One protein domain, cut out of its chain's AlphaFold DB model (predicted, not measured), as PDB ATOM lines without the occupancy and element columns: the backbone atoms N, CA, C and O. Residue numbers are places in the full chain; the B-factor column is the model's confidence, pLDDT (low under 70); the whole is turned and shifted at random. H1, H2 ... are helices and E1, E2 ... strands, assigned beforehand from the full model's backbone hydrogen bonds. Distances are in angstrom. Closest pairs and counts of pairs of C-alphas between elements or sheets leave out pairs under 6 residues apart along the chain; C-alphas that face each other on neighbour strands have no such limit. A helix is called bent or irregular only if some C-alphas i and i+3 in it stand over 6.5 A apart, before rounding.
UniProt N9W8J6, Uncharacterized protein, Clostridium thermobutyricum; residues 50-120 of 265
ATOM      1  N   PHE A  50      37.867  -8.006 -14.729       92.94
ATOM      2  CA  PHE A  50      36.940  -8.266 -13.634       92.94
ATOM      3  C   PHE A  50      36.847  -7.058 -12.703       92.94
ATOM      4  O   PHE A  50      37.848  -6.595 -12.160       92.94
ATOM      5  N   ILE A  51      35.639  -6.536 -12.503       94.00
ATOM      6  CA  ILE A  51      35.408  -5.395 -11.616       94.00
ATOM      7  C   ILE A  51      35.141  -5.904 -10.202       94.00
ATOM      8  O   ILE A  51      34.109  -6.510  -9.921       94.00
ATOM      9  N   SER A  52      36.051  -5.594  -9.284       92.75
ATOM     10  CA  SER A  52      35.958  -5.971  -7.877       92.75
ATOM     11  C   SER A  52      35.715  -4.736  -7.015       92.75
ATOM     12  O   SER A  52      36.402  -3.727  -7.158       92.75
ATOM     13  N   LYS A  53      34.738  -4.806  -6.107       93.62
ATOM     14  CA  LYS A  53      34.536  -3.793  -5.067       93.62
ATOM     15  C   LYS A  53      35.455  -4.127  -3.890       93.62
ATOM     16  O   LYS A  53      35.355  -5.224  -3.348       93.62
ATOM     17  N   VAL A  54      36.335  -3.203  -3.521       94.31
ATOM     18  CA  VAL A  54      37.325  -3.374  -2.448       94.31
ATOM     19  C   VAL A  54      37.124  -2.279  -1.407       94.31
ATOM     20  O   VAL A  54      36.878  -1.124  -1.766       94.31
ATOM     21  N   ASN A  55      37.172  -2.641  -0.125       96.12
ATOM     22  CA  ASN A  55      37.101  -1.670   0.966       96.12
ATOM     23  C   ASN A  55      38.360  -0.808   0.977       96.12
ATOM     24  O   ASN A  55      39.439  -1.293   0.647       96.12
ATOM     25  N   LEU A  56      38.239   0.453   1.393       95.69
ATOM     26  CA  LEU A  56      39.393   1.354   1.433       95.69
ATOM     27  C   LEU A  56      40.515   0.814   2.327       95.69
ATOM     28  O   LEU A  56      41.671   0.891   1.943       95.69
ATOM     29  N   THR A  57      40.170   0.180   3.450       95.94
ATOM     30  CA  THR A  57      41.112  -0.435   4.402       95.94
ATOM     31  C   THR A  57      41.883  -1.635   3.846       95.94
ATOM     32  O   THR A  57      42.892  -2.027   4.425       95.94
ATOM     33  N   ASP A  58      41.410  -2.228   2.745       95.50
ATOM     34  CA  ASP A  58      42.007  -3.409   2.108       95.50
ATOM     35  C   ASP A  58      42.757  -3.060   0.809       95.50
ATOM     36  O   ASP A  58      43.253  -3.960   0.122       95.50
ATOM     37  N   LEU A  59      42.819  -1.771   0.446       94.75
ATOM     38  CA  LEU A  59      43.516  -1.309  -0.753       94.75
ATOM     39  C   LEU A  59      45.019  -1.563  -0.660       94.75
ATOM     40  O   LEU A  59      45.647  -1.402   0.384       94.75
ATOM     41  N   LYS A  60      45.613  -1.922  -1.795       93.75
ATOM     42  CA  LYS A  60      47.064  -2.055  -1.946       93.75
ATOM     43  C   LYS A  60      47.577  -0.990  -2.900       93.75
ATOM     44  O   LYS A  60      46.848  -0.544  -3.778       93.75
ATOM     45  N   GLU A  61      48.856  -0.657  -2.797       93.75
ATOM     46  CA  GLU A  61      49.515   0.294  -3.704       93.75
ATOM     47  C   GLU A  61      49.270  -0.047  -5.186       93.75
ATOM     48  O   GLU A  61      48.864   0.799  -5.980       93.75
ATOM     49  N   LYS A  62      49.394  -1.329  -5.551       93.00
ATOM     50  CA  LYS A  62      49.131  -1.806  -6.919       93.00
ATOM     51  C   LYS A  62      47.682  -1.623  -7.394       93.00
ATOM     52  O   LYS A  62      47.434  -1.632  -8.597       93.00
ATOM     53  N   ASP A  63      46.727  -1.504  -6.474       92.50
ATOM     54  CA  ASP A  63      45.307  -1.360  -6.799       92.50
ATOM     55  C   ASP A  63      44.965   0.085  -7.198       92.50
ATOM     56  O   ASP A  63      44.025   0.293  -7.964       92.50
ATOM     57  N   LEU A  64      45.754   1.072  -6.743       90.62
ATOM     58  CA  LEU A  64      45.537   2.502  -7.010       90.62
ATOM     59  C   LEU A  64      45.635   2.837  -8.504       90.62
ATOM     60  O   LEU A  64      44.883   3.657  -9.018       90.62
ATOM     61  N   LYS A  65      46.486   2.114  -9.240       91.94
ATOM     62  CA  LYS A  65      46.624   2.249 -10.701       91.94
ATOM     63  C   LYS A  65      45.453   1.644 -11.483       91.94
ATOM     64  O   LYS A  65      45.363   1.822 -12.692       91.94
ATOM     65  N   ASN A  66      44.572   0.908 -10.808       93.81
ATOM     66  CA  ASN A  66      43.541   0.081 -11.425       93.81
ATOM     67  C   ASN A  66      42.118   0.518 -11.046       93.81
ATOM     68  O   ASN A  66      41.191  -0.293 -11.114       93.81
ATOM     69  N   PHE A  67      41.896   1.775 -10.648       94.62
ATOM     70  CA  PHE A  67      40.542   2.259 -10.375       94.62
ATOM     71  C   PHE A  67      39.623   2.120 -11.593       94.62
ATOM     72  O   PHE A  67      39.957   2.473 -12.725       94.62
ATOM     73  N   TYR A  68      38.424   1.595 -11.354       92.06
ATOM     74  CA  TYR A  68      37.415   1.462 -12.392       92.06
ATOM     75  C   TYR A  68      36.760   2.823 -12.662       92.06
ATOM     76  O   TYR A  68      36.244   3.452 -11.738       92.06
ATOM     77  N   ASN A  69      36.729   3.251 -13.930       88.50
ATOM     78  CA  ASN A  69      36.218   4.560 -14.358       88.50
ATOM     79  C   ASN A  69      36.902   5.745 -13.645       88.50
ATOM     80  O   ASN A  69      36.225   6.659 -13.175       88.50
ATOM     81  N   TYR A  70      38.236   5.726 -13.563       90.06
ATOM     82  CA  TYR A  70      39.031   6.772 -12.909       90.06
ATOM     83  C   TYR A  70      38.674   8.195 -13.387       90.06
ATOM     84  O   TYR A  70      38.390   9.070 -12.571       90.06
ATOM     85  N   GLU A  71      38.550   8.395 -14.702       88.75
ATOM     86  CA  GLU A  71      38.228   9.700 -15.306       88.75
ATOM     87  C   GLU A  71      36.869  10.276 -14.877       88.75
ATOM     88  O   GLU A  71      36.680  11.491 -14.872       88.75
ATOM     89  N   CYS A  72      35.913   9.433 -14.474       88.56
ATOM     90  CA  CYS A  72      34.599   9.909 -14.042       88.56
ATOM     91  C   CYS A  72      34.637  10.620 -12.680       88.56
ATOM     92  O   CYS A  72      33.717  11.374 -12.369       88.56
ATOM     93  N   ASP A  73      35.654  10.362 -11.850       88.00
ATOM     94  CA  ASP A  73      35.746  10.913 -10.493       88.00
ATOM     95  C   ASP A  73      37.202  11.103 -10.047       88.00
ATOM     96  O   ASP A  73      37.607  10.708  -8.953       88.00
ATOM     97  N   LYS A  74      38.011  11.709 -10.920       91.06
ATOM     98  CA  LYS A  74      39.461  11.866 -10.734       91.06
ATOM     99  C   LYS A  74      39.844  12.461  -9.376       91.06
ATOM    100  O   LYS A  74      40.722  11.948  -8.697       91.06
ATOM    101  N   VAL A  75      39.116  13.488  -8.930       91.44
ATOM    102  CA  VAL A  75      39.365  14.166  -7.645       91.44
ATOM    103  C   VAL A  75      39.246  13.203  -6.460       91.44
ATOM    104  O   VAL A  75      40.039  13.282  -5.520       91.44
ATOM    105  N   LEU A  76      38.272  12.289  -6.493       92.31
ATOM    106  CA  LEU A  76      38.105  11.278  -5.452       92.31
ATOM    107  C   LEU A  76      39.306  10.331  -5.426       92.31
ATOM    108  O   LEU A  76      39.874  10.100  -4.360       92.31
ATOM    109  N   TYR A  77      39.686   9.797  -6.585       94.00
ATOM    110  CA  TYR A  77      40.755   8.807  -6.685       94.00
ATOM    111  C   TYR A  77      42.135   9.395  -6.367       94.00
ATOM    112  O   TYR A  77      42.876   8.786  -5.599       94.00
ATOM    113  N   ASP A  78      42.426  10.613  -6.827       93.69
ATOM    114  CA  ASP A  78      43.658  11.339  -6.483       93.69
ATOM    115  C   ASP A  78      43.761  11.590  -4.978       93.69
ATOM    116  O   ASP A  78      44.837  11.517  -4.388       93.69
ATOM    117  N   SER A  79      42.630  11.872  -4.326       93.56
ATOM    118  CA  SER A  79      42.593  12.084  -2.876       93.56
ATOM    119  C   SER A  79      42.832  10.788  -2.099       93.56
ATOM    120  O   SER A  79      43.470  10.814  -1.049       93.56
ATOM    121  N   ILE A  80      42.359   9.649  -2.617       94.25
ATOM    122  CA  ILE A  80      42.646   8.320  -2.056       94.25
ATOM    123  C   ILE A  80      44.137   7.997  -2.201       94.25
ATOM    124  O   ILE A  80      44.747   7.531  -1.242       94.25
ATOM    125  N   GLU A  81      44.731   8.264  -3.366       94.69
ATOM    126  CA  GLU A  81      46.154   8.017  -3.621       94.69
ATOM    127  C   GLU A  81      47.055   8.878  -2.727       94.69
ATOM    128  O   GLU A  81      47.966   8.352  -2.089       94.69
ATOM    129  N   LYS A  82      46.744  10.172  -2.584       94.62
ATOM    130  CA  LYS A  82      47.457  11.076  -1.666       94.62
ATOM    131  C   LYS A  82      47.379  10.603  -0.217       94.62
ATOM    132  O   LYS A  82      48.412  10.470   0.434       94.62
ATOM    133  N   ARG A  83      46.175  10.272   0.262       94.00
ATOM    134  CA  ARG A  83      45.980   9.772   1.630       94.00
ATOM    135  C   ARG A  83      46.702   8.441   1.852       94.00
ATOM    136  O   ARG A  83      47.264   8.216   2.913       94.00
ATOM    137  N   MET A  84      46.755   7.561   0.853       95.25
ATOM    138  CA  MET A  84      47.581   6.350   0.928       95.25
ATOM    139  C   MET A  84      49.075   6.679   1.033       95.25
ATOM    140  O   MET A  84      49.761   6.084   1.863       95.25
ATOM    141  N   ALA A  85      49.579   7.630   0.244       94.44
ATOM    142  CA  ALA A  85      50.988   8.026   0.260       94.44
ATOM    143  C   ALA A  85      51.421   8.624   1.614       94.44
ATOM    144  O   ALA A  85      52.480   8.262   2.129       94.44
ATOM    145  N   GLU A  86      50.581   9.460   2.236       95.31
ATOM    146  CA  GLU A  86      50.816  10.043   3.572       95.31
ATOM    147  C   GLU A  86      51.043   8.972   4.652       95.31
ATOM    148  O   GLU A  86      51.887   9.124   5.536       95.31
ATOM    149  N   PHE A  87      50.338   7.846   4.543       95.00
ATOM    150  CA  PHE A  87      50.416   6.729   5.483       95.00
ATOM    151  C   PHE A  87      51.312   5.587   4.979       95.00
ATOM    152  O   PHE A  87      51.156   4.441   5.403       95.00
ATOM    153  N   LYS A  88      52.267   5.880   4.080       94.12
ATOM    154  CA  LYS A  88      53.230   4.905   3.527       94.12
ATOM    155  C   LYS A  88      52.548   3.663   2.930       94.12
ATOM    156  O   LYS A  88      53.035   2.546   3.077       94.12
ATOM    157  N   PHE A  89      51.404   3.875   2.282       93.31
ATOM    158  CA  PHE A  89      50.563   2.861   1.644       93.31
ATOM    159  C   PHE A  89      49.990   1.788   2.592       93.31
ATOM    160  O   PHE A  89      49.557   0.726   2.140       93.31
ATOM    161  N   ASP A  90      49.914   2.069   3.898       94.44
ATOM    162  CA  ASP A  90      49.187   1.247   4.871       94.44
ATOM    163  C   ASP A  90      47.705   1.652   4.902       94.44
ATOM    164  O   ASP A  90      47.290   2.538   5.651       94.44
ATOM    165  N   ALA A  91      46.891   0.992   4.076       93.75
ATOM    166  CA  ALA A  91      45.468   1.292   3.922       93.75
ATOM    167  C   ALA A  91      44.659   1.215   5.224       93.75
ATOM    168  O   ALA A  91      43.716   1.988   5.411       93.75
ATOM    169  N   LYS A  92      45.022   0.315   6.144       95.12
ATOM    170  CA  LYS A  92      44.316   0.183   7.424       95.12
ATOM    171  C   LYS A  92      44.511   1.413   8.294       95.12
ATOM    172  O   LYS A  92      43.569   1.830   8.954       95.12
ATOM    173  N   LYS A  93      45.712   1.997   8.277       94.94
ATOM    174  CA  LYS A  93      45.995   3.252   8.984       94.94
ATOM    175  C   LYS A  93      45.449   4.452   8.226       94.94
ATOM    176  O   LYS A  93      44.789   5.290   8.828       94.94
ATOM    177  N   ALA A  94      45.657   4.488   6.910       93.69
ATOM    178  CA  ALA A  94      45.192   5.571   6.051       93.69
ATOM    179  C   ALA A  94      43.682   5.787   6.188       93.69
ATOM    180  O   ALA A  94      43.228   6.924   6.267       93.69
ATOM    181  N   PHE A  95      42.904   4.706   6.265       95.06
ATOM    182  CA  PHE A  95      41.442   4.739   6.327       95.06
ATOM    183  C   PHE A  95      40.882   4.218   7.658       95.06
ATOM    184  O   PHE A  95      39.778   3.678   7.680       95.06
ATOM    185  N   ALA A  96      41.635   4.377   8.757       93.19
ATOM    186  CA  ALA A  96      41.123   4.127  10.106       93.19
ATOM    187  C   ALA A  96      39.985   5.107  10.447       93.19
ATOM    188  O   ALA A  96      38.926   4.690  10.917       93.19
ATOM    189  N   ASP A  97      40.187   6.387  10.124       90.81
ATOM    190  CA  ASP A  97      39.176   7.438  10.243       90.81
ATOM    191  C   ASP A  97      38.323   7.562   8.976       90.81
ATOM    192  O   ASP A  97      38.775   7.243   7.869       90.81
ATOM    193  N   GLU A  98      37.112   8.118   9.114       91.50
ATOM    194  CA  GLU A  98      36.202   8.338   7.987       91.50
ATOM    195  C   GLU A  98      36.892   9.069   6.821       91.50
ATOM    196  O   GLU A  98      37.571  10.089   6.975       91.50
ATOM    197  N   PHE A  99      36.681   8.557   5.608       93.56
ATOM    198  CA  PHE A  99      37.077   9.227   4.377       93.56
ATOM    199  C   PHE A  99      35.827   9.654   3.611       93.56
ATOM    200  O   PHE A  99      34.939   8.847   3.319       93.56
ATOM    201  N   ARG A 100      35.740  10.949   3.306       92.25
ATOM    202  CA  ARG A 100      34.603  11.555   2.610       92.25
ATOM    203  C   ARG A 100      35.030  12.068   1.250       92.25
ATOM    204  O   ARG A 100      36.139  12.566   1.082       92.25
ATOM    205  N   LYS A 101      34.124  11.957   0.279       90.62
ATOM    206  CA  LYS A 101      34.366  12.433  -1.080       90.62
ATOM    207  C   LYS A 101      34.587  13.958  -1.078       90.62
ATOM    208  O   LYS A 101      33.720  14.678  -0.572       90.62
ATOM    209  N   PRO A 102      35.679  14.467  -1.676       88.19
ATOM    210  CA  PRO A 102      35.876  15.903  -1.844       88.19
ATOM    211  C   PRO A 102      34.789  16.501  -2.746       88.19
ATOM    212  O   PRO A 102      34.452  15.931  -3.786       88.19
ATOM    213  N   THR A 103      34.235  17.658  -2.373       85.88
ATOM    214  CA  THR A 103      33.258  18.389  -3.198       85.88
ATOM    215  C   THR A 103      33.832  19.732  -3.643       85.88
ATOM    216  O   THR A 103      34.573  20.372  -2.903       85.88
ATOM    217  N   LYS A 104      33.461  20.194  -4.846       78.19
ATOM    218  CA  LYS A 104      33.885  21.511  -5.364       78.19
ATOM    219  C   LYS A 104      33.412  22.677  -4.484       78.19
ATOM    220  O   LYS A 104      34.026  23.731  -4.486       78.19
ATOM    221  N   SER A 105      32.317  22.483  -3.751       75.94
ATOM    222  CA  SER A 105      31.650  23.512  -2.945       75.94
ATOM    223  C   SER A 105      32.165  23.602  -1.502       75.94
ATOM    224  O   SER A 105      31.584  24.338  -0.714       75.94
ATOM    225  N   GLY A 106      33.167  22.799  -1.115       72.62
ATOM    226  CA  GLY A 106      33.698  22.753   0.258       72.62
ATOM    227  C   GLY A 106      32.784  22.074   1.291       72.62
ATOM    228  O   GLY A 106      33.158  21.938   2.451       72.62
ATOM    229  N   LYS A 107      31.595  21.603   0.886       82.94
ATOM    230  CA  LYS A 107      30.682  20.839   1.751       82.94
ATOM    231  C   LYS A 107      31.202  19.416   1.970       82.94
ATOM    232  O   LYS A 107      31.814  18.824   1.076       82.94
ATOM    233  N   LEU A 108      30.892  18.838   3.131       81.38
ATOM    234  CA  LEU A 108      31.201  17.438   3.427       81.38
ATOM    235  C   LEU A 108      30.450  16.521   2.454       81.38
ATOM    236  O   LEU A 108      29.222  16.449   2.478       81.38
ATOM    237  N   GLY A 109      31.191  15.827   1.592       86.19
ATOM    238  CA  GLY A 109      30.625  14.834   0.686       86.19
ATOM    239  C   GLY A 109      30.238  13.527   1.389       86.19
ATOM    240  O   GLY A 109      30.454  13.365   2.596       86.19
ATOM    241  N   PRO A 110      29.674  12.567   0.636       92.31
ATOM    242  CA  PRO A 110      29.326  11.253   1.165       92.31
ATOM    243  C   PRO A 110      30.561  10.490   1.662       92.31
ATOM    244  O   PRO A 110      31.664  10.642   1.128       92.31
ATOM    245  N   ILE A 111      30.354   9.629   2.663       93.94
ATOM    246  CA  ILE A 111      31.381   8.711   3.171       93.94
ATOM    247  C   ILE A 111      31.663   7.652   2.109       93.94
ATOM    248  O   ILE A 111      30.755   6.970   1.627       93.94
ATOM    249  N   VAL A 112      32.936   7.476   1.779       94.81
ATOM    250  CA  VAL A 112      33.390   6.450   0.848       94.81
ATOM    251  C   VAL A 112      33.993   5.322   1.669       94.81
ATOM    252  O   VAL A 112      34.979   5.508   2.364       94.81
ATOM    253  N   ARG A 113      33.379   4.137   1.611       95.81
ATOM    254  CA  ARG A 113      33.866   2.938   2.325       95.81
ATOM    255  C   ARG A 113      34.656   1.993   1.428       95.81
ATOM    256  O   ARG A 113      35.429   1.164   1.894       95.81
ATOM    257  N   SER A 114      34.422   2.089   0.128       95.31
ATOM    258  CA  SER A 114      34.897   1.125  -0.852       95.31
ATOM    259  C   SER A 114      34.916   1.744  -2.234       95.31
ATOM    260  O   SER A 114      34.061   2.575  -2.548       95.31
ATOM    261  N   VAL A 115      35.789   1.233  -3.082       95.06
ATOM    262  CA  VAL A 115      35.941   1.643  -4.476       95.06
ATOM    263  C   VAL A 115      35.938   0.421  -5.382       95.06
ATOM    264  O   VAL A 115      36.162  -0.709  -4.943       95.06
ATOM    265  N   LYS A 116      35.612   0.633  -6.655       95.19
ATOM    266  CA  LYS A 116      35.685  -0.418  -7.669       95.19
ATOM    267  C   LYS A 116      37.050  -0.352  -8.335       95.19
ATOM    268  O   LYS A 116      37.458   0.716  -8.781       95.19
ATOM    269  N   ILE A 117      37.711  -1.494  -8.434       94.81
ATOM    270  CA  ILE A 117      38.973  -1.640  -9.153       94.81
ATOM    271  C   ILE A 117      38.856  -2.730 -10.212       94.81
ATOM    272  O   ILE A 117      38.066  -3.671 -10.086       94.81
ATOM    273  N   VAL A 118      39.645  -2.582 -11.264       94.12
ATOM    274  CA  VAL A 118      39.856  -3.579 -12.302       94.12
ATOM    275  C   VAL A 118      40.880  -4.588 -11.787       94.12
ATOM    276  O   VAL A 118      41.979  -4.225 -11.386       94.12
ATOM    277  N   LYS A 119      40.512  -5.865 -11.788       91.69
ATOM    278  CA  LYS A 119      41.398  -6.992 -11.498       91.69
ATOM    279  C   LYS A 119      41.453  -7.929 -12.694       91.69
ATOM    280  O   LYS A 119      40.581  -7.896 -13.570       91.69
ATOM    281  N   ASP A 120      42.448  -8.806 -12.663       88.88
ATOM    282  CA  ASP A 120      42.508  -9.957 -13.549       88.88
ATOM    283  C   ASP A 120      41.256 -10.819 -13.396       88.88
ATOM    284  O   ASP A 120      40.683 -10.962 -12.307       88.88
TER     285      ASP A 120
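What this domain is: This is residues 50 to 120 of the 265 residues of an uncharacterized protein of Clostridium thermobutyricum (UniProt N9W8J6). The two ends of the printed part pair as a short ribbon of two antiparallel strands, E1 and E2, and a longer, kinked helix, H2, lies near E2. The short helices H1 and H3 pack on parts of H2, and a long loop, residues 95 to 113, reaches away from the ribbon and comes back to E2, with its Ser 105 at the far end of the domain from Asp 120. The printed part has 71 residues, with three named helices and two named strands in the order E1, H1, H2, H3, E2, and its class is mixed, helices and strands. It is compact, with a radius of gyration of the C-alphas of 11.6 A and spans of 37 by 26 by 16 A.

Where its parts are: Strand E1, residues 50 to 55, begins at C-alpha 50 at (36.940, -8.266, -13.634) and is 16.0 A long from first to last C-alpha. Helix H1 is residues 61 to 64, 5.6 A long. Helix H2, residues 70 to 86, begins at C-alpha 70 at (39.031, 6.772, -12.909) and is 20.5 A long. It has a kink of 50 degrees near residue 77 and is irregular, with C-alphas 72 and 75 at 9.0 A. Helix H3 is residues 91 to 94, 4.8 A long. Strand E2, residues 114 to 119, is 14.9 A long and ends at C-alpha 119 at (41.398, -6.992, -11.498).

How they stand to each other: E1 and E2 are antiparallel neighbours, with 148 degrees between their directions. N 52 and O 117 are 2.9 A apart, and N 119 and O 50 are 2.8 A apart, both within hydrogen-bond range. H2 and E2 are near each other, with 5 pairs of C-alphas within 10 A. H1 and H2 only just touch, with 3 pairs of C-alphas within 8 A; H2 does so with residues 77 to 84 alone, and the closest C-alphas, of Leu 64 and Glu 81, are 6.5 A apart. H2 and H3 touch, H2 with residues 83 to 86 alone; the closest C-alphas, of Met 84 and Ala 94, are 5.7 A apart. The closest C-alphas of H1 and E2 are those of Asp 63 and Ile 117, at 6.8 A. E1 is apart from H2 and from H3, and H1 is apart from H3. In H2, 11 of 13 O i to N i+4 pairs are within hydrogen-bond range, while H1 and H3 are too short for such a pair.

The domain as a whole: The two C-alphas farthest apart are those of Ser 105 and Asp 120, at 36.7 A, while the first and last printed C-alphas, of Phe 50 and Asp 120, are 5.8 A apart. The printed part has no cut. The links E1 to H1, H1 to H2 and H2 to H3 are tight; the link H3 to E2, with 19 residues, is long. The mean pLDDT of the printed part is 92.0, and no printed residue is under 70.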